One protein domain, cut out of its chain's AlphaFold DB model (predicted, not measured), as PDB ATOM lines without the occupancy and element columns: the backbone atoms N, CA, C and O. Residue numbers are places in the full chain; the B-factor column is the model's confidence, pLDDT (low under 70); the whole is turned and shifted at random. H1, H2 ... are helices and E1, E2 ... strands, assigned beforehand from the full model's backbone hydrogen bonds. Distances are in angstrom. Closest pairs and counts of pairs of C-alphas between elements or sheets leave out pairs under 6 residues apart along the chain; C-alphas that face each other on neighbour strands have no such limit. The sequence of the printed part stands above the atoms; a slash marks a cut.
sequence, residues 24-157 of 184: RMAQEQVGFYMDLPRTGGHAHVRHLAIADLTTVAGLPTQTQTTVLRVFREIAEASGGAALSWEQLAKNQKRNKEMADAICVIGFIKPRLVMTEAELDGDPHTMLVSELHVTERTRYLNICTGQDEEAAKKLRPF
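This is residues 24 to 157 of the 184 residues of an uncharacterized protein of uncultured Chloroflexia bacterium (UniProt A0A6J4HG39). A helical hairpin of two long helices, H3 and H4, has its loop end sticking out at residues 78 to 86, while the last part of H4 runs into the body, where H5 crosses it. At that end of H4 sit two small sheets, one of E1, E2 and E3 and one of E4 and E5; the short H2 lies near the first part of H3, and H1 and H6 lie far from the middle. The printed part has 134 residues, with six named helices and five named strands in the order H1 E1 E2 H2 H3 H4 E3 E4 E5 H5 H6. The larger sheet has the order E1, E2, E3, antiparallel, the smaller pairs E4 and E5 in parallel, and the class is mixed, helices and strands. The whole is compact, with a radius of gyration of the C-alphas of 15.3 A and spans of 44 by 36 by 30 A.

Start at H1, residues 24 to 30, which a tight link joins to E1, residues 32 to 35. E1 forms a hairpin with E2, residues 42 to 45; look for N 34 and O 43, 2.8 A apart and within hydrogen-bond range. Go on to H2, residues 53 to 57, which is close to but not clearly touching H3, residues 61 to 77; their closest C-alphas, those of Val 56 and Gln 64, are 6.3 A apart. H3 forms a helical hairpin with H4, residues 85 to 106, running opposite ways at a steep tilt of 38 degrees, only just steep. They touch with residues 63 to 70 of H3 and 94 to 101 of H4 alone, and the closest C-alphas are those of Val 67 and Met 98, 6.6 A apart. E3, residues 107 to 109, is the antiparallel neighbour of E2, with N 44 and O 109 2.8 A apart, within hydrogen-bond range. H1 is only just not on this sheet, with 4 pairs of C-alphas within 10 A, and H4 only grazes it with residues 103 to 106. Next find E4, residues 111 to 113, and its parallel neighbour E5, residues 125 to 127; N 126 and O 111 are 2.9 A apart, within hydrogen-bond range. The closest C-alphas of H4 and E4 are those of Val 104 and Leu 112, 4.8 A apart. H5, residues 133 to 143, touches H4 at its residues 95 to 103 alone, at a steep tilt of 69 degrees, only just short of about perpendicular; the C-alphas of Ala 99 and Leu 140 are closest, 5.2 A apart. H5 also touches H6, residues 148 to 152, with Ile 142 and Ala 151 closest, their C-alphas 5.4 A apart. In all six helices every O i to N i+4 pair is within hydrogen-bond range.

Find C-alpha 24 at (39.840, -38.728, 38.829), where H1 begins its 10.0 A. H3 spans 24.2 A from C-alpha 61 to C-alpha 77. From C-alpha 85 at (63.989, -4.053, 35.711), H4 runs 30.8 A to C-alpha 106. H5 covers 15.5 A, and H6 ends at C-alpha 152, at (49.247, -33.032, 45.270).

The C-alphas farthest apart are those of Gly 80 and Gly 121, 47.9 A. The printed part has no cut, and the link from E4 to E5, 11 residues, is long. Near the last residues, look at 155 to 156, a short antiparallel pairing with residues 32 to 33 of E1. The mean pLDDT of the printed part is 78.3; 34 residues are under 70, among them 50 to 59 and 70 to 85.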
ATOM      1  N   ARG A  24      39.028 -39.948  38.838       74.81
ATOM      2  CA  ARG A  24      39.840 -38.728  38.829       74.81
ATOM      3  C   ARG A  24      39.214 -37.617  37.982       74.81
ATOM      4  O   ARG A  24      39.113 -36.493  38.461       74.81
ATOM      5  N   MET A  25      38.709 -37.934  36.787       72.44
ATOM      6  CA  MET A  25      37.964 -36.967  35.965       72.44
ATOM      7  C   MET A  25      36.693 -36.469  36.668       72.44
ATOM      8  O   MET A  25      36.372 -35.286  36.608       72.44
ATOM      9  N   ALA A  26      35.967 -37.353  37.359       75.25
ATOM     10  CA  ALA A  26      34.786 -36.958  38.124       75.25
ATOM     11  C   ALA A  26      35.149 -36.033  39.301       75.25
ATOM     12  O   ALA A  26      34.450 -35.053  39.552       75.25
ATOM     13  N   GLN A  27      36.262 -36.294  39.993       73.12
ATOM     14  CA  GLN A  27      36.763 -35.432  41.069       73.12
ATOM     15  C   GLN A  27      37.167 -34.045  40.561       73.12
ATOM     16  O   GLN A  27      36.862 -33.046  41.211       73.12
ATOM     17  N   GLU A  28      37.788 -33.959  39.384       72.75
ATOM     18  CA  GLU A  28      38.140 -32.676  38.764       72.75
ATOM     19  C   GLU A  28      36.913 -31.793  38.497       72.75
ATOM     20  O   GLU A  28      36.992 -30.576  38.662       72.75
ATOM     21  N   GLN A  29      35.761 -32.398  38.178       71.88
ATOM     22  CA  GLN A  29      34.499 -31.670  38.002       71.88
ATOM     23  C   GLN A  29      33.923 -31.134  39.318       71.88
ATOM     24  O   GLN A  29      33.309 -30.067  39.327       71.88
ATOM     25  N   VAL A  30      34.113 -31.855  40.428       79.12
ATOM     26  CA  VAL A  30      33.651 -31.427  41.760       79.12
ATOM     27  C   VAL A  30      34.551 -30.324  42.319       79.12
ATOM     28  O   VAL A  30      34.060 -29.401  42.965       79.12
ATOM     29  N   GLY A  31      35.856 -30.390  42.056       83.12
ATOM     30  CA  GLY A  31      36.849 -29.444  42.555       83.12
ATOM     31  C   GLY A  31      37.502 -29.871  43.874       83.12
ATOM     32  O   GLY A  31      37.312 -30.974  44.387       83.12
ATOM     33  N   PHE A  32      38.314 -28.973  44.422       85.88
ATOM     34  CA  PHE A  32      39.263 -29.246  45.493       85.88
ATOM     35  C   PHE A  32      39.220 -28.181  46.584       85.88
ATOM     36  O   PHE A  32      38.836 -27.034  46.351       85.88
ATOM     37  N   TYR A  33      39.677 -28.552  47.776       87.75
ATOM     38  CA  TYR A  33      39.984 -27.617  48.845       87.75
ATOM     39  C   TYR A  33      41.400 -27.067  48.715       87.75
ATOM     40  O   TYR A  33      42.378 -27.818  48.665       87.75
ATOM     41  N   MET A  34      41.491 -25.742  48.759       87.88
ATOM     42  CA  MET A  34      42.728 -24.985  48.841       87.88
ATOM     43  C   MET A  34      42.760 -24.188  50.147       87.88
ATOM     44  O   MET A  34      41.852 -23.414  50.441       87.88
ATOM     45  N   ASP A  35      43.824 -24.354  50.929       86.81
ATOM     46  CA  ASP A  35      44.022 -23.575  52.153       86.81
ATOM     47  C   ASP A  35      44.524 -22.162  51.821       86.81
ATOM     48  O   ASP A  35      45.451 -22.003  51.015       86.81
ATOM     49  N   LEU A  36      43.940 -21.157  52.485       88.81
ATOM     50  CA  LEU A  36      44.283 -19.740  52.352       88.81
ATOM     51  C   LEU A  36      44.983 -19.247  53.633       88.81
ATOM     52  O   LEU A  36      44.334 -18.716  54.532       88.81
ATOM     53  N   PRO A  37      46.302 -19.459  53.791       87.12
ATOM     54  CA  PRO A  37      47.001 -19.159  55.041       87.12
ATOM     55  C   PRO A  37      47.127 -17.661  55.362       87.12
ATOM     56  O   PRO A  37      47.376 -17.314  56.512       87.12
ATOM     57  N   ARG A  38      47.032 -16.774  54.365       88.38
ATOM     58  CA  ARG A  38      47.183 -15.319  54.521       88.38
ATOM     59  C   ARG A  38      45.834 -14.619  54.586       88.38
ATOM     60  O   ARG A  38      45.653 -13.787  55.467       88.38
ATOM     61  N   THR A  39      44.913 -14.955  53.685       86.50
ATOM     62  CA  THR A  39      43.543 -14.420  53.726       86.50
ATOM     63  C   THR A  39      42.712 -15.078  54.836       86.50
ATOM     64  O   THR A  39      41.806 -14.455  55.380       86.50
ATOM     65  N   GLY A  40      43.081 -16.290  55.252       84.31
ATOM     66  CA  GLY A  40      42.391 -17.059  56.279       84.31
ATOM     67  C   GLY A  40      41.300 -17.955  55.689       84.31
ATOM     68  O   GLY A  40      40.582 -17.578  54.767       84.31
ATOM     69  N   GLY A  41      41.164 -19.161  56.247       86.62
ATOM     70  CA  GLY A  41      40.125 -20.121  55.870       86.62
ATOM     71  C   GLY A  41      40.504 -21.055  54.716       86.62
ATOM     72  O   GLY A  41      41.675 -21.382  54.499       86.62
ATOM     73  N   HIS A  42      39.479 -21.523  54.004       88.44
ATOM     74  CA  HIS A  42      39.596 -22.495  52.919       88.44
ATOM     75  C   HIS A  42      38.754 -22.050  51.726       88.44
ATOM     76  O   HIS A  42      37.642 -21.548  51.901       88.44
ATOM     77  N   ALA A  43      39.266 -22.288  50.524       89.06
ATOM     78  CA  ALA A  43      38.548 -22.091  49.279       89.06
ATOM     79  C   ALA A  43      38.208 -23.432  48.627       89.06
ATOM     80  O   ALA A  43      39.004 -24.371  48.636       89.06
ATOM     81  N   HIS A  44      37.025 -23.499  48.032       91.12
ATOM     82  CA  HIS A  44      36.632 -24.516  47.072       91.12
ATOM     83  C   HIS A  44      36.976 -24.013  45.676       91.12
ATOM     84  O   HIS A  44      36.449 -22.990  45.235       91.12
ATOM     85  N   VAL A  45      37.874 -24.717  44.999       89.50
ATOM     86  CA  VAL A  45      38.426 -24.316  43.705       89.50
ATOM     87  C   VAL A  45      38.273 -25.424  42.671       89.50
ATOM     88  O   VAL A  45      38.294 -26.608  42.995       89.50
ATOM     89  N   ARG A  46      38.153 -25.052  41.403       86.19
ATOM     90  CA  ARG A  46      38.243 -25.970  40.264       86.19
ATOM     91  C   ARG A  46      39.700 -26.339  40.021       86.19
ATOM     92  O   ARG A  46      40.599 -25.555  40.322       86.19
ATOM     93  N   HIS A  47      39.944 -27.500  39.432       81.19
ATOM     94  CA  HIS A  47      41.243 -27.776  38.831       81.19
ATOM     95  C   HIS A  47      41.178 -27.363  37.366       81.19
ATOM     96  O   HIS A  47      40.621 -28.072  36.533       81.19
ATOM     97  N   LEU A  48      41.663 -26.158  37.071       76.06
ATOM     98  CA  LEU A  48      41.701 -25.650  35.706       76.06
ATOM     99  C   LEU A  48      42.966 -26.187  35.044       76.06
ATOM    100  O   LEU A  48      44.061 -25.694  35.305       76.06
ATOM    101  N   ALA A  49      42.823 -27.184  34.178       70.06
ATOM    102  CA  ALA A  49      43.905 -27.553  33.282       70.06
ATOM    103  C   ALA A  49      44.016 -26.460  32.211       70.06
ATOM    104  O   ALA A  49      43.286 -26.475  31.227       70.06
ATOM    105  N   ILE A  50      44.917 -25.487  32.385       64.75
ATOM    106  CA  ILE A  50      45.101 -24.401  31.398       64.75
ATOM    107  C   ILE A  50      45.621 -24.954  30.053       64.75
ATOM    108  O   ILE A  50      45.447 -24.332  29.007       64.75
ATOM    109  N   ALA A  51      46.197 -26.161  30.061       58.16
ATOM    110  CA  ALA A  51      46.528 -26.919  28.857       58.16
ATOM    111  C   ALA A  51      45.292 -27.418  28.075       58.16
ATOM    112  O   ALA A  51      45.413 -27.767  26.902       58.16
ATOM    113  N   ASP A  52      44.109 -27.453  28.697       59.88
ATOM    114  CA  ASP A  52      42.862 -27.832  28.043       59.88
ATOM    115  C   ASP A  52      42.241 -26.618  27.332       59.88
ATOM    116  O   ASP A  52      41.667 -25.708  27.941       59.88
ATOM    117  N   LEU A  53      42.345 -26.625  26.001       51.44
ATOM    118  CA  LEU A  53      41.779 -25.616  25.102       51.44
ATOM    119  C   LEU A  53      40.282 -25.375  25.337       51.44
ATOM    120  O   LEU A  53      39.812 -24.263  25.096       51.44
ATOM    121  N   THR A  54      39.531 -26.367  25.826       55.00
ATOM    122  CA  THR A  54      38.099 -26.195  26.115       55.00
ATOM    123  C   THR A  54      37.855 -25.286  27.319       55.00
ATOM    124  O   THR A  54      36.930 -24.474  27.297       55.00
ATOM    125  N   THR A  55      38.736 -25.335  28.321       60.38
ATOM    126  CA  THR A  55      38.679 -24.450  29.491       60.38
ATOM    127  C   THR A  55      38.954 -23.005  29.085       60.38
ATOM    128  O   THR A  55      38.256 -22.094  29.526       60.38
ATOM    129  N   VAL A  56      39.918 -22.788  28.184       58.84
ATOM    130  CA  VAL A  56      40.217 -21.456  27.632       58.84
ATOM    131  C   VAL A  56      39.075 -20.962  26.737       58.84
ATOM    132  O   VAL A  56      38.687 -19.802  26.837       58.84
ATOM    133  N   ALA A  57      38.476 -21.827  25.913       57.16
ATOM    134  CA  ALA A  57      37.368 -21.469  25.023       57.16
ATOM    135  C   ALA A  57      36.054 -21.130  25.759       57.16
ATOM    136  O   ALA A  57      35.194 -20.457  25.190       57.16
ATOM    137  N   GLY A  58      35.895 -21.569  27.013       56.91
ATOM    138  CA  GLY A  58      34.744 -21.241  27.862       56.91
ATOM    139  C   GLY A  58      34.835 -19.889  28.580       56.91
ATOM    140  O   GLY A  58      33.863 -19.470  29.209       56.91
ATOM    141  N   LEU A  59      35.978 -19.196  28.521       66.44
ATOM    142  CA  LEU A  59      36.156 -17.918  29.220       66.44
ATOM    143  C   LEU A  59      35.450 -16.770  28.479       66.44
ATOM    144  O   LEU A  59      35.292 -16.841  27.263       66.44
ATOM    145  N   PRO A  60      35.082 -15.664  29.147       70.19
ATOM    146  CA  PRO A  60      34.653 -14.453  28.451       70.19
ATOM    147  C   PRO A  60      35.716 -13.989  27.446       70.19
ATOM    148  O   PRO A  60      36.911 -14.038  27.742       70.19
ATOM    149  N   THR A  61      35.307 -13.494  26.274       67.69
ATOM    150  CA  THR A  61      36.214 -13.137  25.161       67.69
ATOM    151  C   THR A  61      37.350 -12.200  25.579       67.69
ATOM    152  O   THR A  61      38.492 -12.342  25.137       67.69
ATOM    153  N   GLN A  62      37.064 -11.257  26.478       67.75
ATOM    154  CA  GLN A  62      38.060 -10.332  27.019       67.75
ATOM    155  C   GLN A  62      39.138 -11.059  27.846       67.75
ATOM    156  O   GLN A  62      40.332 -10.766  27.730       67.75
ATOM    157  N   THR A  63      38.733 -12.062  28.623       65.19
ATOM    158  CA  THR A  63      39.621 -12.911  29.420       65.19
ATOM    159  C   THR A  63      40.411 -13.874  28.536       65.19
ATOM    160  O   THR A  63      41.620 -13.988  28.713       65.19
ATOM    161  N   GLN A  64      39.786 -14.474  27.514       65.00
ATOM    162  CA  GLN A  64      40.482 -15.296  26.509       65.00
ATOM    163  C   GLN A  64      41.612 -14.523  25.828       65.00
ATOM    164  O   GLN A  64      42.743 -14.997  25.741       65.00
ATOM    165  N   THR A  65      41.310 -13.300  25.386       71.12
ATOM    166  CA  THR A  65      42.277 -12.418  24.719       71.12
ATOM    167  C   THR A  65      43.448 -12.094  25.646       71.12
ATOM    168  O   THR A  65      44.601 -12.085  25.219       71.12
ATOM    169  N   THR A  66      43.162 -11.878  26.932       68.50
ATOM    170  CA  THR A  66      44.181 -11.614  27.953       68.50
ATOM    171  C   THR A  66      45.084 -12.828  28.163       68.50
ATOM    172  O   THR A  66      46.305 -12.681  28.119       68.50
ATOM    173  N   VAL A  67      44.505 -14.022  28.315       64.75
ATOM    174  CA  VAL A  67      45.244 -15.282  28.488       64.75
ATOM    175  C   VAL A  67      46.134 -15.563  27.272       64.75
ATOM    176  O   VAL A  67      47.341 -15.742  27.424       64.75
ATOM    177  N   LEU A  68      45.582 -15.517  26.056       70.50
ATOM    178  CA  LEU A  68      46.331 -15.784  24.819       70.50
ATOM    179  C   LEU A  68      47.479 -14.793  24.589       70.50
ATOM    180  O   LEU A  68      48.557 -15.189  24.141       70.50
ATOM    181  N   ARG A  69      47.270 -13.511  24.912       73.56
ATOM    182  CA  ARG A  69      48.315 -12.483  24.839       73.56
ATOM    183  C   ARG A  69      49.479 -12.808  25.775       73.56
ATOM    184  O   ARG A  69      50.622 -12.785  25.334       73.56
ATOM    185  N   VAL A  70      49.196 -13.157  27.033       66.38
ATOM    186  CA  VAL A  70      50.239 -13.489  28.020       66.38
ATOM    187  C   VAL A  70      51.034 -14.726  27.590       66.38
ATOM    188  O   VAL A  70      52.261 -14.705  27.644       66.38
ATOM    189  N   PHE A  71      50.367 -15.769  27.082       65.75
ATOM    190  CA  PHE A  71      51.046 -16.961  26.558       65.75
ATOM    191  C   PHE A  71      52.003 -16.645  25.404       65.75
ATOM    192  O   PHE A  71      53.143 -17.116  25.404       65.75
ATOM    193  N   ARG A  72      51.566 -15.829  24.435       66.62
ATOM    194  CA  ARG A  72      52.403 -15.428  23.296       66.62
ATOM    195  C   ARG A  72      53.628 -14.634  23.751       66.62
ATOM    196  O   ARG A  72      54.738 -14.908  23.311       66.62
ATOM    197  N   GLU A  73      53.438 -13.706  24.678       65.56
ATOM    198  CA  GLU A  73      54.518 -12.861  25.186       65.56
ATOM    199  C   GLU A  73      55.541 -13.637  26.034       65.56
ATOM    200  O   GLU A  73      56.725 -13.313  26.000       65.56
ATOM    201  N   ILE A  74      55.124 -14.677  26.769       62.62
ATOM    202  CA  ILE A  74      56.048 -15.583  27.478       62.62
ATOM    203  C   ILE A  74      56.885 -16.386  26.473       62.62
ATOM    204  O   ILE A  74      58.103 -16.505  26.639       62.62
ATOM    205  N   ALA A  75      56.261 -16.897  25.406       60.38
ATOM    206  CA  ALA A  75      56.973 -17.608  24.347       60.38
ATOM    207  C   ALA A  75      58.010 -16.709  23.646       60.38
ATOM    208  O   ALA A  75      59.129 -17.143  23.387       60.38
ATOM    209  N   GLU A  76      57.678 -15.436  23.415       64.00
ATOM    210  CA  GLU A  76      58.587 -14.442  22.828       64.00
ATOM    211  C   GLU A  76      59.708 -14.013  23.797       64.00
ATOM    212  O   GLU A  76      60.865 -13.883  23.393       64.00
ATOM    213  N   ALA A  77      59.414 -13.853  25.093       61.16
ATOM    214  CA  ALA A  77      60.405 -13.484  26.111       61.16
ATOM    215  C   ALA A  77      61.436 -14.593  26.396       61.16
ATOM    216  O   ALA A  77      62.530 -14.316  26.889       61.16
ATOM    217  N   SER A  78      61.118 -15.838  26.036       57.34
ATOM    218  CA  SER A  78      62.025 -16.989  26.145       57.34
ATOM    219  C   SER A  78      63.229 -16.906  25.185       57.34
ATOM    220  O   SER A  78      64.164 -17.694  25.299       57.34
ATOM    221  N   GLY A  79      63.236 -15.938  24.255       55.28
ATOM    222  CA  GLY A  79      64.248 -15.744  23.209       55.28
ATOM    223  C   GLY A  79      65.538 -15.006  23.605       55.28
ATOM    224  O   GLY A  79      66.253 -14.544  22.720       55.28
ATOM    225  N   GLY A  80      65.868 -14.876  24.895       51.84
ATOM    226  CA  GLY A  80      67.209 -14.436  25.326       51.84
ATOM    227  C   GLY A  80      67.478 -12.923  25.326       51.84
ATOM    228  O   GLY A  80      68.637 -12.510  25.301       51.84
ATOM    229  N   ALA A  81      66.446 -12.076  25.382       55.81
ATOM    230  CA  ALA A  81      66.637 -10.639  25.596       55.81
ATOM    231  C   ALA A  81      67.064 -10.346  27.051       55.81
ATOM    232  O   ALA A  81      66.529 -10.928  27.995       55.81
ATOM    233  N   ALA A  82      68.024  -9.432  27.239       55.25
ATOM    234  CA  ALA A  82      68.526  -9.046  28.558       55.25
ATOM    235  C   ALA A  82      67.393  -8.511  29.456       55.25
ATOM    236  O   ALA A  82      66.782  -7.496  29.134       55.25
ATOM    237  N   LEU A  83      67.148  -9.194  30.581       57.69
ATOM    238  CA  LEU A  83      66.134  -8.850  31.583       57.69
ATOM    239  C   LEU A  83      66.400  -7.457  32.173       57.69
ATOM    240  O   LEU A  83      67.271  -7.292  33.027       57.69
ATOM    241  N   SER A  84      65.636  -6.450  31.747       68.81
ATOM    242  CA  SER A  84      65.634  -5.141  32.407       68.81
ATOM    243  C   SER A  84      64.662  -5.119  33.592       68.81
ATOM    244  O   SER A  84      63.654  -5.829  33.610       68.81
ATOM    245  N   TRP A  85      64.915  -4.261  34.585       58.84
ATOM    246  CA  TRP A  85      63.989  -4.053  35.711       58.84
ATOM    247  C   TRP A  85      62.592  -3.610  35.257       58.84
ATOM    248  O   TRP A  85      61.586  -4.005  35.844       58.84
ATOM    249  N   GLU A  86      62.517  -2.840  34.171       71.50
ATOM    250  CA  GLU A  86      61.247  -2.427  33.573       71.50
ATOM    251  C   GLU A  86      60.498  -3.618  32.952       71.50
ATOM    252  O   GLU A  86      59.279  -3.738  33.098       71.50
ATOM    253  N   GLN A  87      61.214  -4.538  32.297       69.44
ATOM    254  CA  GLN A  87      60.634  -5.776  31.776       69.44
ATOM    255  C   GLN A  87      60.173  -6.700  32.906       69.44
ATOM    256  O   GLN A  87      59.077  -7.250  32.818       69.44
ATOM    257  N   LEU A  88      60.943  -6.813  33.993       67.75
ATOM    258  CA  LEU A  88      60.550  -7.571  35.184       67.75
ATOM    259  C   LEU A  88      59.255  -7.028  35.800       67.75
ATOM    260  O   LEU A  88      58.337  -7.803  36.060       67.75
ATOM    261  N   ALA A  89      59.133  -5.709  35.963       70.38
ATOM    262  CA  ALA A  89      57.914  -5.084  36.479       70.38
ATOM    263  C   ALA A  89      56.706  -5.316  35.553       70.38
ATOM    264  O   ALA A  89      55.608  -5.634  36.019       70.38
ATOM    265  N   LYS A  90      56.902  -5.220  34.229       74.75
ATOM    266  CA  LYS A  90      55.856  -5.537  33.243       74.75
ATOM    267  C   LYS A  90      55.442  -7.009  33.310       74.75
ATOM    268  O   LYS A  90      54.248  -7.287  33.271       74.75
ATOM    269  N   ASN A  91      56.391  -7.932  33.442       75.31
ATOM    270  CA  ASN A  91      56.111  -9.366  33.553       75.31
ATOM    271  C   ASN A  91      55.391  -9.695  34.866       75.31
ATOM    272  O   ASN A  91      54.425 -10.452  34.866       75.31
ATOM    273  N   GLN A  92      55.788  -9.066  35.975       77.38
ATOM    274  CA  GLN A  92      55.120  -9.230  37.264       77.38
ATOM    275  C   GLN A  92      53.669  -8.737  37.215       77.38
ATOM    276  O   GLN A  92      52.771  -9.426  37.700       77.38
ATOM    277  N   LYS A  93      53.419  -7.574  36.595       81.50
ATOM    278  CA  LYS A  93      52.060  -7.054  36.401       81.50
ATOM    279  C   LYS A  93      51.198  -8.028  35.591       81.50
ATOM    280  O   LYS A  93      50.076  -8.313  35.993       81.50
ATOM    281  N   ARG A  94      51.735  -8.583  34.502       77.56
ATOM    282  CA  ARG A  94      51.025  -9.555  33.651       77.56
ATOM    283  C   ARG A  94      50.725 -10.861  34.378       77.56
ATOM    284  O   ARG A  94      49.599 -11.342  34.322       77.56
ATOM    285  N   ASN A  95      51.697 -11.397  35.114       80.25
ATOM    286  CA  ASN A  95      51.488 -12.588  35.934       80.25
ATOM    287  C   ASN A  95      50.413 -12.359  36.998       80.25
ATOM    288  O   ASN A  95      49.629 -13.261  37.270       80.25
ATOM    289  N   LYS A  96      50.344 -11.151  37.568       86.75
ATOM    290  CA  LYS A  96      49.275 -10.780  38.495       86.75
ATOM    291  C   LYS A  96      47.909 -10.752  37.805       86.75
ATOM    292  O   LYS A  96      46.989 -11.370  38.314       86.75
ATOM    293  N   GLU A  97      47.786 -10.103  36.649       85.38
ATOM    294  CA  GLU A  97      46.528 -10.068  35.882       85.38
ATOM    295  C   GLU A  97      46.054 -11.476  35.487       85.38
ATOM    296  O   GLU A  97      44.870 -11.792  35.589       85.38
ATOM    297  N   MET A  98      46.984 -12.348  35.089       84.00
ATOM    298  CA  MET A  98      46.676 -13.744  34.783       84.00
ATOM    299  C   MET A  98      46.241 -14.516  36.033       84.00
ATOM    300  O   MET A  98      45.251 -15.242  35.979       84.00
ATOM    301  N   ALA A  99      46.935 -14.340  37.160       88.25
ATOM    302  CA  ALA A  99      46.550 -14.962  38.423       88.25
ATOM    303  C   ALA A  99      45.151 -14.507  38.867       88.25
ATOM    304  O   ALA A  99      44.341 -15.337  39.264       88.25
ATOM    305  N   ASP A 100      44.850 -13.215  38.729       90.81
ATOM    306  CA  ASP A 100      43.551 -12.632  39.065       90.81
ATOM    307  C   ASP A 100      42.434 -13.260  38.219       90.81
ATOM    308  O   ASP A 100      41.443 -13.761  38.757       90.81
ATOM    309  N   ALA A 101      42.621 -13.309  36.899       87.56
ATOM    310  CA  ALA A 101      41.657 -13.913  35.987       87.56
ATOM    311  C   ALA A 101      41.402 -15.393  36.314       87.56
ATOM    312  O   ALA A 101      40.251 -15.811  36.448       87.56
ATOM    313  N   ILE A 102      42.471 -16.177  36.483       89.12
ATOM    314  CA  ILE A 102      42.381 -17.608  36.792       89.12
ATOM    315  C   ILE A 102      41.694 -17.838  38.139       89.12
ATOM    316  O   ILE A 102      40.839 -18.715  38.239       89.12
ATOM    317  N   CYS A 103      41.990 -17.023  39.152       91.12
ATOM    318  CA  CYS A 103      41.304 -17.074  40.437       91.12
ATOM    319  C   CYS A 103      39.794 -16.835  40.297       91.12
ATOM    320  O   CYS A 103      39.022 -17.616  40.845       91.12
ATOM    321  N   VAL A 104      39.352 -15.837  39.526       90.19
ATOM    322  CA  VAL A 104      37.910 -15.586  39.320       90.19
ATOM    323  C   VAL A 104      37.183 -16.727  38.634       90.19
ATOM    324  O   VAL A 104      36.053 -17.047  38.991       90.19
ATOM    325  N   ILE A 105      37.830 -17.378  37.678       87.88
ATOM    326  CA  ILE A 105      37.236 -18.519  36.975       87.88
ATOM    327  C   ILE A 105      37.233 -19.771  37.861       87.88
ATOM    328  O   ILE A 105      36.323 -20.606  37.793       87.88
ATOM    329  N   GLY A 106      38.300 -19.932  38.637       87.62
ATOM    330  CA  GLY A 106      38.610 -21.148  39.362       87.62
ATOM    331  C   GLY A 106      37.937 -21.258  40.719       87.62
ATOM    332  O   GLY A 106      37.604 -22.361  41.142       87.62
ATOM    333  N   PHE A 107      37.713 -20.143  41.407       91.19
ATOM    334  CA  PHE A 107      37.143 -20.152  42.748       91.19
ATOM    335  C   PHE A 107      35.621 -20.325  42.696       91.19
ATOM    336  O   PHE A 107      34.898 -19.507  42.130       91.19
ATOM    337  N   ILE A 108      35.142 -21.404  43.314       88.81
ATOM    338  CA  ILE A 108      33.717 -21.716  43.461       88.81
ATOM    339  C   ILE A 108      33.182 -21.053  44.734       88.81
ATOM    340  O   ILE A 108      32.138 -20.405  44.698       88.81
ATOM    341  N   LYS A 109      33.892 -21.213  45.859       89.12
ATOM    342  CA  LYS A 109      33.530 -20.607  47.148       89.12
ATOM    343  C   LYS A 109      34.788 -20.266  47.963       89.12
ATOM    344  O   LYS A 109      35.546 -21.188  48.248       89.12
ATOM    345  N   PRO A 110      35.014 -19.012  48.392       90.31
ATOM    346  CA  PRO A 110      34.227 -17.824  48.061       90.31
ATOM    347  C   PRO A 110      34.242 -17.549  46.553       90.31
ATOM    348  O   PRO A 110      35.214 -17.882  45.877       90.31
ATOM    349  N   ARG A 111      33.157 -16.981  46.019       91.31
ATOM    350  CA  ARG A 111      33.117 -16.563  44.614       91.31
ATOM    351  C   ARG A 111      33.958 -15.302  44.484       91.31
ATOM    352  O   ARG A 111      33.772 -14.361  45.250       91.31
ATOM    353  N   LEU A 112      34.873 -15.273  43.525       92.88
ATOM    354  CA  LEU A 112      35.708 -14.100  43.293       92.88
ATOM    355  C   LEU A 112      35.145 -13.264  42.143       92.88
ATOM    356  O   LEU A 112      34.686 -13.814  41.140       92.88
ATOM    357  N   VAL A 113      35.229 -11.941  42.263       92.25
ATOM    358  CA  VAL A 113      34.898 -10.990  41.189       92.25
ATOM    359  C   VAL A 113      36.046 -10.007  40.943       92.25
ATOM    360  O   VAL A 113      36.919  -9.830  41.799       92.25
ATOM    361  N   MET A 114      36.100  -9.399  39.752       90.62
ATOM    362  CA  MET A 114      37.175  -8.465  39.390       90.62
ATOM    363  C   MET A 114      36.949  -7.077  39.977       90.62
ATOM    364  O   MET A 114      37.910  -6.403  40.350       90.62
ATOM    365  N   THR A 115      35.694  -6.631  40.018       92.44
ATOM    366  CA  THR A 115      35.344  -5.251  40.361       92.44
ATOM    367  C   THR A 115      34.232  -5.185  41.400       92.44
ATOM    368  O   THR A 115      33.398  -6.081  41.493       92.44
ATOM    369  N   GLU A 116      34.183  -4.088  42.160       91.12
ATOM    370  CA  GLU A 116      33.135  -3.851  43.168       91.12
ATOM    371  C   GLU A 116      31.723  -3.835  42.570       91.12
ATOM    372  O   GLU A 116      30.770  -4.230  43.232       91.12
ATOM    373  N   ALA A 117      31.586  -3.439  41.302       90.50
ATOM    374  CA  ALA A 117      30.304  -3.410  40.601       90.50
ATOM    375  C   ALA A 117      29.697  -4.806  40.367       90.50
ATOM    376  O   ALA A 117      28.506  -4.915  40.087       90.50
ATOM    377  N   GLU A 118      30.505  -5.865  40.457       88.06
ATOM    378  CA  GLU A 118      30.077  -7.254  40.266       88.06
ATOM    379  C   GLU A 118      29.662  -7.935  41.581       88.06
ATOM    380  O   GLU A 118      29.245  -9.095  41.558       88.06
ATOM    381  N   LEU A 119      29.776  -7.243  42.721       90.00
ATOM    382  CA  LEU A 119      29.341  -7.762  44.015       90.00
ATOM    383  C   LEU A 119      27.808  -7.843  44.052       90.00
ATOM    384  O   LEU A 119      27.108  -6.847  43.884       90.00
ATOM    385  N   ASP A 120      27.284  -9.042  44.299       85.50
ATOM    386  CA  ASP A 120      25.851  -9.362  44.272       85.50
ATOM    387  C   ASP A 120      25.203  -9.423  45.669       85.50
ATOM    388  O   ASP A 120      24.058  -9.846  45.815       85.50
ATOM    389  N   GLY A 121      25.920  -8.965  46.700       82.44
ATOM    390  CA  GLY A 121      25.450  -8.934  48.088       82.44
ATOM    391  C   GLY A 121      25.545 -10.272  48.829       82.44
ATOM    392  O   GLY A 121      25.217 -10.318  50.015       82.44
ATOM    393  N   ASP A 122      26.009 -11.347  48.179       87.25
ATOM    394  CA  ASP A 122      26.361 -12.594  48.867       87.25
ATOM    395  C   ASP A 122      27.570 -12.337  49.795       87.25
ATOM    396  O   ASP A 122      28.611 -11.874  49.320       87.25
ATOM    397  N   PRO A 123      27.482 -12.645  51.107       87.75
ATOM    398  CA  PRO A 123      28.590 -12.462  52.050       87.75
ATOM    399  C   PRO A 123      29.823 -13.329  51.745       87.75
ATOM    400  O   PRO A 123      30.866 -13.163  52.376       87.75
ATOM    401  N   HIS A 124      29.706 -14.289  50.827       86.62
ATOM    402  CA  HIS A 124      30.792 -15.141  50.360       86.62
ATOM    403  C   HIS A 124      31.300 -14.769  48.960       86.62
ATOM    404  O   HIS A 124      32.191 -15.460  48.458       86.62
ATOM    405  N   THR A 125      30.766 -13.720  48.328       90.69
ATOM    406  CA  THR A 125      31.384 -13.116  47.143       90.69
ATOM    407  C   THR A 125      32.414 -12.089  47.608       90.69
ATOM    408  O   THR A 125      32.117 -11.241  48.444       90.69
ATOM    409  N   MET A 126      33.634 -12.161  47.081       92.94
ATOM    410  CA  MET A 126      34.730 -11.270  47.466       92.94
ATOM    411  C   MET A 126      35.494 -10.768  46.238       92.94
ATOM    412  O   MET A 126      35.456 -11.375  45.163       92.94
ATOM    413  N   LEU A 127      36.213  -9.660  46.383       94.12
ATOM    414  CA  LEU A 127      37.057  -9.151  45.309       94.12
ATOM    415  C   LEU A 127      38.319 -10.002  45.196       94.12
ATOM    416  O   LEU A 127      38.950 -10.365  46.187       94.12
ATOM    417  N   VAL A 128      38.776 -10.246  43.971       93.56
ATOM    418  CA  VAL A 128      40.053 -10.939  43.744       93.56
ATOM    419  C   VAL A 128      41.238 -10.219  44.404       93.56
ATOM    420  O   VAL A 128      42.243 -10.833  44.762       93.56
ATOM    421  N   SER A 129      41.133  -8.897  44.565       93.19
ATOM    422  CA  SER A 129      42.148  -8.055  45.189       93.19
ATOM    423  C   SER A 129      42.270  -8.286  46.696       93.19
ATOM    424  O   SER A 129      43.357  -8.054  47.228       93.19
ATOM    425  N   GLU A 130      41.215  -8.781  47.351       92.69
ATOM    426  CA  GLU A 130      41.186  -9.134  48.779       92.69
ATOM    427  C   GLU A 130      41.903 -10.463  49.059       92.69
ATOM    428  O   GLU A 130      42.335 -10.722  50.185       92.69
ATOM    429  N   LEU A 131      42.100 -11.292  48.028       92.94
ATOM    430  CA  LEU A 131      42.947 -12.473  48.120       92.94
ATOM    431  C   LEU A 131      44.429 -12.068  48.102       92.94
ATOM    432  O   LEU A 131      44.880 -11.281  47.251       92.94
ATOM    433  N   HIS A 132      45.231 -12.630  49.010       93.81
ATOM    434  CA  HIS A 132      46.648 -12.288  49.074       93.81
ATOM    435  C   HIS A 132      47.360 -12.665  47.763       93.81
ATOM    436  O   HIS A 132      47.128 -13.726  47.184       93.81
ATOM    437  N   VAL A 133      48.273 -11.811  47.281       89.94
ATOM    438  CA  VAL A 133      48.944 -12.007  45.977       89.94
ATOM    439  C   VAL A 133      49.647 -13.366  45.875       89.94
ATOM    440  O   VAL A 133      49.557 -14.036  44.856       89.94
ATOM    441  N   THR A 134      50.282 -13.819  46.957       90.31
ATOM    442  CA  THR A 134      50.938 -15.135  47.012       90.31
ATOM    443  C   THR A 134      49.957 -16.293  46.840       90.31
ATOM    444  O   THR A 134      50.319 -17.303  46.247       90.31
ATOM    445  N   GLU A 135      48.726 -16.172  47.335       92.06
ATOM    446  CA  GLU A 135      47.707 -17.223  47.205       92.06
ATOM    447  C   GLU A 135      47.166 -17.275  45.780       92.06
ATOM    448  O   GLU A 135      47.041 -18.360  45.215       92.06
ATOM    449  N   ARG A 136      46.964 -16.106  45.161       92.38
ATOM    450  CA  ARG A 136      46.625 -15.998  43.739       92.38
ATOM    451  C   ARG A 136      47.685 -16.633  42.847       92.38
ATOM    452  O   ARG A 136      47.376 -17.478  42.012       92.38
ATOM    453  N   THR A 137      48.951 -16.272  43.060       89.75
ATOM    454  CA  THR A 137      50.075 -16.851  42.314       89.75
ATOM    455  C   THR A 137      50.208 -18.351  42.570       89.75
ATOM    456  O   THR A 137      50.460 -19.098  41.633       89.75
ATOM    457  N   ARG A 138      49.988 -18.822  43.803       88.94
ATOM    458  CA  ARG A 138      49.991 -20.259  44.111       88.94
ATOM    459  C   ARG A 138      48.917 -21.000  43.320       88.94
ATOM    460  O   ARG A 138      49.214 -22.035  42.739       88.94
ATOM    461  N   TYR A 139      47.693 -20.475  43.275       90.06
ATOM    462  CA  TYR A 139      46.621 -21.099  42.504       90.06
ATOM    463  C   TYR A 139      46.931 -21.116  41.002       90.06
ATOM    464  O   TYR A 139      46.757 -22.146  40.353       90.06
ATOM    465  N   LEU A 140      47.478 -20.019  40.466       88.75
ATOM    466  CA  LEU A 140      47.960 -19.971  39.087       88.75
ATOM    467  C   LEU A 140      49.010 -21.059  38.818       88.75
ATOM    468  O   LEU A 140      48.857 -21.807  37.859       88.75
ATOM    469  N   ASN A 141      50.030 -21.177  39.672       85.81
ATOM    470  CA  ASN A 141      51.113 -22.151  39.507       85.81
ATOM    471  C   ASN A 141      50.617 -23.602  39.569       85.81
ATOM    472  O   ASN A 141      51.141 -24.463  38.865       85.81
ATOM    473  N   ILE A 142      49.602 -23.875  40.391       85.62
ATOM    474  CA  ILE A 142      48.916 -25.171  40.406       85.62
ATOM    475  C   ILE A 142      48.250 -25.418  39.044       85.62
ATOM    476  O   ILE A 142      48.471 -26.461  38.436       85.62
ATOM    477  N   CYS A 143      47.479 -24.451  38.535       83.69
ATOM    478  CA  CYS A 143      46.734 -24.597  37.276       83.69
ATOM    479  C   CYS A 143      47.638 -24.668  36.029       83.69
ATOM    480  O   CYS A 143      47.257 -25.255  35.016       83.69
ATOM    481  N   THR A 144      48.832 -24.069  36.077       81.75
ATOM    482  CA  THR A 144      49.836 -24.143  35.002       81.75
ATOM    483  C   THR A 144      50.763 -25.354  35.124       81.75
ATOM    484  O   THR A 144      51.631 -25.531  34.271       81.75
ATOM    485  N   GLY A 145      50.612 -26.183  36.165       78.69
ATOM    486  CA  GLY A 145      51.479 -27.340  36.418       78.69
ATOM    487  C   GLY A 145      52.894 -26.980  36.888       78.69
ATOM    488  O   GLY A 145      53.765 -27.839  36.921       78.69
ATOM    489  N   GLN A 146      53.145 -25.722  37.258       78.44
ATOM    490  CA  GLN A 146      54.445 -25.268  37.766       78.44
ATOM    491  C   GLN A 146      54.673 -25.620  39.244       78.44
ATOM    492  O   GLN A 146      55.809 -25.574  39.710       78.44
ATOM    493  N   ASP A 147      53.616 -25.966  39.984       78.69
ATOM    494  CA  ASP A 147      53.686 -26.381  41.390       78.69
ATOM    495  C   ASP A 147      52.936 -27.704  41.622       78.69
ATOM    496  O   ASP A 147      51.854 -27.759  42.214       78.69
ATOM    497  N   GLU A 148      53.527 -28.795  41.124       72.38
ATOM    498  CA  GLU A 148      52.981 -30.149  41.273       72.38
ATOM    499  C   GLU A 148      52.872 -30.586  42.742       72.38
ATOM    500  O   GLU A 148      51.962 -31.327  43.113       72.38
ATOM    501  N   GLU A 149      53.775 -30.117  43.607       73.62
ATOM    502  CA  GLU A 149      53.764 -30.444  45.034       73.62
ATOM    503  C   GLU A 149      52.591 -29.783  45.762       73.62
ATOM    504  O   GLU A 149      51.950 -30.413  46.608       73.62
ATOM    505  N   ALA A 150      52.259 -28.531  45.436       70.50
ATOM    506  CA  ALA A 150      51.045 -27.907  45.945       70.50
ATOM    507  C   ALA A 150      49.781 -28.532  45.346       70.50
ATOM    508  O   ALA A 150      48.796 -28.670  46.072       70.50
ATOM    509  N   ALA A 151      49.815 -28.955  44.077       71.06
ATOM    510  CA  ALA A 151      48.702 -29.651  43.437       71.06
ATOM    511  C   ALA A 151      48.389 -30.988  44.135       71.06
ATOM    512  O   ALA A 151      47.232 -31.268  44.434       71.06
ATOM    513  N   LYS A 152      49.412 -31.778  44.501       71.06
ATOM    514  CA  LYS A 152      49.247 -33.032  45.270       71.06
ATOM    515  C   LYS A 152      48.638 -32.823  46.660       71.06
ATOM    516  O   LYS A 152      48.041 -33.744  47.210       71.06
ATOM    517  N   LYS A 153      48.811 -31.634  47.243       75.31
ATOM    518  CA  LYS A 153      48.276 -31.273  48.568       75.31
ATOM    519  C   LYS A 153      46.833 -30.775  48.518       75.31
ATOM    520  O   LYS A 153      46.236 -30.584  49.578       75.31
ATOM    521  N   LEU A 154      46.272 -30.556  47.328       75.44
ATOM    522  CA  LEU A 154      44.856 -30.250  47.193       75.44
ATOM    523  C   LEU A 154      44.036 -31.450  47.662       75.44
ATOM    524  O   LEU A 154      44.193 -32.571  47.180       75.44
ATOM    525  N   ARG A 155      43.150 -31.207  48.627       78.19
ATOM    526  CA  ARG A 155      42.251 -32.244  49.134       78.19
ATOM    527  C   ARG A 155      41.018 -32.287  48.234       78.19
ATOM    528  O   ARG A 155      40.492 -31.216  47.925       78.19
ATOM    529  N   PRO A 156      40.535 -33.466  47.812       75.75
ATOM    530  CA  PRO A 156      39.265 -33.545  47.102       75.75
ATOM    531  C   PRO A 156      38.166 -32.940  47.976       75.75
ATOM    532  O   PRO A 156      38.160 -33.119  49.200       75.75
ATOM    533  N   PHE A 157      37.262 -32.183  47.362       73.44
ATOM    534  CA  PHE A 157      36.136 -31.624  48.095       73.44
ATOM    535  C   PHE A 157      35.198 -32.772  48.537       73.44
ATOM    536  O   PHE A 157      34.902 -33.657  47.729       73.44
TER     537      PHE A 157